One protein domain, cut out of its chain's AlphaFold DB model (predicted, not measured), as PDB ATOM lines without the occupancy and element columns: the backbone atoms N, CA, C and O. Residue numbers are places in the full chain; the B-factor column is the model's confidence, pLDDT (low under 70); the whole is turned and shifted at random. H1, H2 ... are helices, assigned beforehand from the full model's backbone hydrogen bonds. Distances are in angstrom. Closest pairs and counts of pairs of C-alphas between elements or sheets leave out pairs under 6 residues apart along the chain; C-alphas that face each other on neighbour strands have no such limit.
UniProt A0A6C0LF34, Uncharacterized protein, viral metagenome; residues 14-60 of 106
ATOM      1  N   CYS A  14     183.933 144.772 144.504       90.56
ATOM      2  CA  CYS A  14     183.929 144.822 143.040       90.56
ATOM      3  C   CYS A  14     182.611 145.368 142.479       90.56
ATOM      4  O   CYS A  14     182.636 146.190 141.568       90.56
ATOM      5  N   MET A  15     181.481 144.966 143.061       91.25
ATOM      6  CA  MET A  15     180.159 145.395 142.623       91.25
ATOM      7  C   MET A  15     179.943 146.875 142.940       91.25
ATOM      8  O   MET A  15     179.654 147.652 142.034       91.25
ATOM      9  N   VAL A  16     180.225 147.291 144.179       88.38
ATOM     10  CA  VAL A  16     180.118 148.700 144.602       88.38
ATOM     11  C   VAL A  16     181.027 149.609 143.766       88.38
ATOM     12  O   VAL A  16     180.621 150.687 143.340       88.38
ATOM     13  N   ASN A  17     182.249 149.163 143.467       89.56
ATOM     14  CA  ASN A  17     183.159 149.919 142.608       89.56
ATOM     15  C   ASN A  17     182.665 150.000 141.158       89.56
ATOM     16  O   ASN A  17     182.861 151.025 140.512       89.56
ATOM     17  N   SER A  18     182.049 148.937 140.635       91.62
ATOM     18  CA  SER A  18     181.506 148.946 139.274       91.62
ATOM     19  C   SER A  18     180.333 149.920 139.135       91.62
ATOM     20  O   SER A  18     180.273 150.651 138.149       91.62
ATOM     21  N   GLU A  19     179.476 150.002 140.158       89.75
ATOM     22  CA  GLU A  19     178.385 150.978 140.248       89.75
ATOM     23  C   GLU A  19     178.939 152.410 140.296       89.75
ATOM     24  O   GLU A  19     178.531 153.256 139.503       89.75
ATOM     25  N   LEU A  20     179.945 152.668 141.142       90.19
ATOM     26  CA  LEU A  20     180.596 153.979 141.228       90.19
ATOM     27  C   LEU A  20     181.205 154.414 139.888       90.19
ATOM     28  O   LEU A  20     181.043 155.556 139.470       90.19
ATOM     29  N   LEU A  21     181.902 153.513 139.190       90.69
ATOM     30  CA  LEU A  21     182.511 153.820 137.892       90.69
ATOM     31  C   LEU A  21     181.474 154.019 136.779       90.69
ATOM     32  O   LEU A  21     181.751 154.732 135.809       90.69
ATOM     33  N   ALA A  22     180.300 153.397 136.899       90.19
ATOM     34  CA  ALA A  22     179.163 153.680 136.036       90.19
ATOM     35  C   ALA A  22     178.595 155.078 136.323       90.19
ATOM     36  O   ALA A  22     178.381 155.837 135.385       90.19
ATOM     37  N   ASP A  23     178.449 155.461 137.593       89.06
ATOM     38  CA  ASP A  23     177.951 156.784 137.992       89.06
ATOM     39  C   ASP A  23     178.902 157.922 137.571       89.06
ATOM     40  O   ASP A  23     178.451 158.953 137.069       89.06
ATOM     41  N   VAL A  24     180.218 157.723 137.695       89.25
ATOM     42  CA  VAL A  24     181.241 158.666 137.200       89.25
ATOM     43  C   VAL A  24     181.138 158.821 135.679       89.25
ATOM     44  O   VAL A  24     181.129 159.939 135.166       89.25
ATOM     45  N   TYR A  25     180.985 157.707 134.958       89.44
ATOM     46  CA  TYR A  25     180.823 157.717 133.502       89.44
ATOM     47  C   TYR A  25     179.522 158.405 133.059       89.44
ATOM     48  O   TYR A  25     179.532 159.193 132.115       89.44
ATOM     49  N   ASN A  26     178.413 158.157 133.760       88.31
ATOM     50  CA  ASN A  26     177.117 158.777 133.478       88.31
ATOM     51  C   ASN A  26     177.134 160.294 133.707       88.31
ATOM     52  O   ASN A  26     176.417 161.023 133.030       88.31
ATOM     53  N   ASN A  27     177.992 160.776 134.610       85.00
ATOM     54  CA  ASN A  27     178.252 162.201 134.817       85.00
ATOM     55  C   ASN A  27     179.327 162.759 133.872       85.00
ATOM     56  O   ASN A  27     179.918 163.801 134.149       85.00
ATOM     57  N   SER A  28     179.591 162.091 132.744       85.12
ATOM     58  CA  SER A  28     180.544 162.514 131.708       85.12
ATOM     59  C   SER A  28     181.993 162.703 132.183       85.12
ATOM     60  O   SER A  28     182.786 163.356 131.508       85.12
ATOM     61  N   MET A  29     182.369 162.099 133.314       85.50
ATOM     62  CA  MET A  29     183.738 162.133 133.825       85.50
ATOM     63  C   MET A  29     184.538 160.910 133.364       85.50
ATOM     64  O   MET A  29     184.014 159.810 133.158       85.50
ATOM     65  N   VAL A  30     185.852 161.089 133.231       86.12
ATOM     66  CA  VAL A  30     186.778 159.999 132.906       86.12
ATOM     67  C   VAL A  30     186.874 159.036 134.092       86.12
ATOM     68  O   VAL A  30     186.939 159.455 135.244       86.12
ATOM     69  N   ARG A  31     186.941 157.724 133.827       83.44
ATOM     70  CA  ARG A  31     187.115 156.676 134.852       83.44
ATOM     71  C   ARG A  31     188.540 156.666 135.420       83.44
ATOM     72  O   ARG A  31     189.311 155.740 135.191       83.44
ATOM     73  N   SER A  32     188.887 157.717 136.150       88.56
ATOM     74  CA  SER A  32     190.152 157.874 136.862       88.56
ATOM     75  C   SER A  32     189.917 157.863 138.371       88.56
ATOM     76  O   SER A  32     188.828 158.184 138.852       88.56
ATOM     77  N   SER A  33     190.948 157.509 139.138       87.31
ATOM     78  CA  SER A  33     190.917 157.585 140.603       87.31
ATOM     79  C   SER A  33     190.713 159.017 141.100       87.31
ATOM     80  O   SER A  33     190.030 159.219 142.104       87.31
ATOM     81  N   TYR A  34     191.257 160.004 140.382       90.62
ATOM     82  CA  TYR A  34     191.081 161.421 140.689       90.62
ATOM     83  C   TYR A  34     189.622 161.857 140.505       90.62
ATOM     84  O   TYR A  34     189.003 162.331 141.451       90.62
ATOM     85  N   GLU A  35     189.041 161.588 139.336       89.25
ATOM     86  CA  GLU A  35     187.643 161.930 139.037       89.25
ATOM     87  C   GLU A  35     186.661 161.196 139.949       89.25
ATOM     88  O   GLU A  35     185.702 161.777 140.446       89.25
ATOM     89  N   SER A  36     186.940 159.928 140.264       90.50
ATOM     90  CA  SER A  36     186.135 159.170 141.226       90.50
ATOM     91  C   SER A  36     186.160 159.823 142.610       90.50
ATOM     92  O   SER A  36     185.141 159.867 143.293       90.50
ATOM     93  N   ARG A  37     187.315 160.353 143.037       91.62
ATOM     94  CA  ARG A  37     187.434 161.079 144.305       91.62
ATOM     95  C   ARG A  37     186.667 162.398 144.268       91.62
ATOM     96  O   ARG A  37     185.943 162.667 145.221       91.62
ATOM     97  N   MET A  38     186.813 163.182 143.201       92.00
ATOM     98  CA  MET A  38     186.087 164.447 143.033       92.00
ATOM     99  C   MET A  38     184.578 164.215 143.045       92.00
ATOM    100  O   MET A  38     183.865 164.829 143.833       92.00
ATOM    101  N   PHE A  39     184.110 163.218 142.294       92.00
ATOM    102  CA  PHE A  39     182.710 162.823 142.266       92.00
ATOM    103  C   PHE A  39     182.161 162.475 143.655       92.00
ATOM    104  O   PHE A  39     181.096 162.959 144.037       92.00
ATOM    105  N   LEU A  40     182.894 161.659 144.424       91.50
ATOM    106  CA  LEU A  40     182.499 161.275 145.782       91.50
ATOM    107  C   LEU A  40     182.449 162.472 146.738       91.50
ATOM    108  O   LEU A  40     181.593 162.503 147.618       91.50
ATOM    109  N   GLN A  41     183.359 163.436 146.584       92.25
ATOM    110  CA  GLN A  41     183.412 164.633 147.423       92.25
ATOM    111  C   GLN A  41     182.272 165.603 147.096       92.25
ATOM    112  O   GLN A  41     181.583 166.056 148.005       92.25
ATOM    113  N   GLU A  42     182.027 165.872 145.815       93.44
ATOM    114  CA  GLU A  42     180.993 166.813 145.366       93.44
ATOM    115  C   GLU A  42     179.567 166.279 145.556       93.44
ATOM    116  O   GLU A  42     178.623 167.050 145.715       93.44
ATOM    117  N   ASN A  43     179.397 164.953 145.570       91.25
ATOM    118  CA  ASN A  43     178.087 164.306 145.678       91.25
ATOM    119  C   ASN A  43     177.884 163.575 147.010       91.25
ATOM    120  O   ASN A  43     176.951 162.778 147.126       91.25
ATOM    121  N   ALA A  44     178.724 163.839 148.016       89.56
ATOM    122  CA  ALA A  44     178.724 163.117 149.287       89.56
ATOM    123  C   ALA A  44     177.325 163.038 149.921       89.56
ATOM    124  O   ALA A  44     176.849 161.948 150.227       89.56
ATOM    125  N   GLU A  45     176.624 164.166 150.052       91.31
ATOM    126  CA  GLU A  45     175.288 164.216 150.667       91.31
ATOM    127  C   GLU A  45     174.248 163.400 149.894       91.31
ATOM    128  O   GLU A  45     173.518 162.597 150.476       91.31
ATOM    129  N   LYS A  46     174.230 163.532 148.564       90.50
ATOM    130  CA  LYS A  46     173.311 162.782 147.693       90.50
ATOM    131  C   LYS A  46     173.572 161.279 147.762       90.50
ATOM    132  O   LYS A  46     172.632 160.487 147.772       90.50
ATOM    133  N   LEU A  47     174.842 160.881 147.821       89.81
ATOM    134  CA  LEU A  47     175.240 159.481 147.944       89.81
ATOM    135  C   LEU A  47     174.866 158.911 149.315       89.81
ATOM    136  O   LEU A  47     174.386 157.780 149.388       89.81
ATOM    137  N   MET A  48     175.031 159.685 150.391       89.31
ATOM    138  CA  MET A  48     174.591 159.287 151.732       89.31
ATOM    139  C   MET A  48     173.073 159.079 151.782       89.31
ATOM    140  O   MET A  48     172.617 158.062 152.307       89.31
ATOM    141  N   GLU A  49     172.288 159.967 151.167       89.88
ATOM    142  CA  GLU A  49     170.826 159.837 151.128       89.88
ATOM    143  C   GLU A  49     170.359 158.672 150.239       89.88
ATOM    144  O   GLU A  49     169.485 157.888 150.622       89.88
ATOM    145  N   ARG A  50     170.997 158.462 149.080       88.56
ATOM    146  CA  ARG A  50     170.750 157.283 148.229       88.56
ATOM    147  C   ARG A  50     171.060 155.978 148.964       88.56
ATOM    148  O   ARG A  50     170.302 155.014 148.867       88.56
ATOM    149  N   ASN A  51     172.161 155.935 149.710       86.56
ATOM    150  CA  ASN A  51     172.505 154.774 150.522       86.56
ATOM    151  C   ASN A  51     171.451 154.559 151.608       86.56
ATOM    152  O   ASN A  51     170.929 153.456 151.730       86.56
ATOM    153  N   ARG A  52     171.063 155.617 152.325       85.31
ATOM    154  CA  ARG A  52     170.034 155.560 153.369       85.31
ATOM    155  C   ARG A  52     168.710 155.002 152.842       85.31
ATOM    156  O   ARG A  52     168.170 154.072 153.433       85.31
ATOM    157  N   THR A  53     168.212 155.521 151.724       85.69
ATOM    158  CA  THR A  53     166.962 155.063 151.089       85.69
ATOM    159  C   THR A  53     167.045 153.614 150.615       85.69
ATOM    160  O   THR A  53     166.137 152.827 150.883       85.69
ATOM    161  N   THR A  54     168.162 153.223 149.998       83.38
ATOM    162  CA  THR A  54     168.405 151.832 149.582       83.38
ATOM    163  C   THR A  54     168.421 150.888 150.785       83.38
ATOM    164  O   THR A  54     167.847 149.801 150.731       83.38
ATOM    165  N   MET A  55     169.031 151.307 151.898       80.38
ATOM    166  CA  MET A  55     169.054 150.517 153.129       80.38
ATOM    167  C   MET A  55     167.663 150.344 153.734       80.38
ATOM    168  O   MET A  55     167.313 149.227 154.107       80.38
ATOM    169  N   LEU A  56     166.870 151.416 153.804       78.50
ATOM    170  CA  LEU A  56     165.499 151.364 154.320       78.50
ATOM    171  C   LEU A  56     164.603 150.457 153.462       78.50
ATOM    172  O   LEU A  56     163.821 149.685 154.008       78.50
ATOM    173  N   GLY A  57     164.755 150.498 152.134       76.50
ATOM    174  CA  GLY A  57     163.969 149.668 151.218       76.50
ATOM    175  C   GLY A  57     164.362 148.188 151.208       76.50
ATOM    176  O   GLY A  57     163.486 147.332 151.124       76.50
ATOM    177  N   ASN A  58     165.660 147.877 151.303       73.81
ATOM    178  CA  ASN A  58     166.161 146.528 151.006       73.81
ATOM    179  C   ASN A  58     166.681 145.749 152.224       73.81
ATOM    180  O   ASN A  58     166.544 144.530 152.258       73.81
ATOM    181  N   LEU A  59     167.330 146.410 153.192       67.31
ATOM    182  CA  LEU A  59     168.063 145.730 154.277       67.31
ATOM    183  C   LEU A  59     167.430 145.926 155.661       67.31
ATOM    184  O   LEU A  59     167.590 145.070 156.528       67.31
ATOM    185  N   ALA A  60     166.730 147.037 155.884       65.50
ATOM    186  CA  ALA A  60     166.114 147.374 157.162       65.50
ATOM    187  C   ALA A  60     164.670 147.880 156.971       65.50
ATOM    188  O   ALA A  60     164.387 149.036 157.295       65.50
TER     189      ALA A  60
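What this domain is: This is residues 14 to 60 of the 106 residues of an uncharacterized protein of viral metagenome (UniProt A0A6C0LF34). Two helices, H1 and H2, pack crosswise, and a third, H3, turns off at a corner from the end of H2 and reaches away, with residues 53 to 59 sticking out. The 47 printed residues hold three named helices, H1, H2 and H3 in that order, and no named strand; the class is all helix. The whole is elongated, 34 by 22 by 15 A, and only just loose, close to compact, with a radius of gyration of the C-alphas of 11.5 A.

Where its parts are: H1, residues 14 to 26, is 18.2 A long and begins at C-alpha 14 (183.929, 144.822, 143.040). H2 is residues 33 to 42, 14.4 A. H3, residues 44 to 58, is 20.9 A long and ends at C-alpha 58 (166.161, 146.528, 151.006).

How they stand to each other: H1 touches H2 with residues 20 to 24 alone, about perpendicular at 76 degrees; the closest C-alphas, of Val 24 and Ser 36, are 6.4 A apart. H2 and H3 are close but not clearly touching, about perpendicular at 83 degrees; their closest C-alphas, of Leu 40 and Leu 47, are 7.8 A apart. H1 and H3 are apart. In H1, H2 and H3 every O i to N i+4 pair is within hydrogen-bond range.

The domain as a whole: The two C-alphas farthest apart, of Val 30 and Ala 60, are 34.3 A apart. The printed part has no cut; the link from H1 to H2 is short and that from H2 to H3 tight. Residues 59 to 60 have pLDDT under 70.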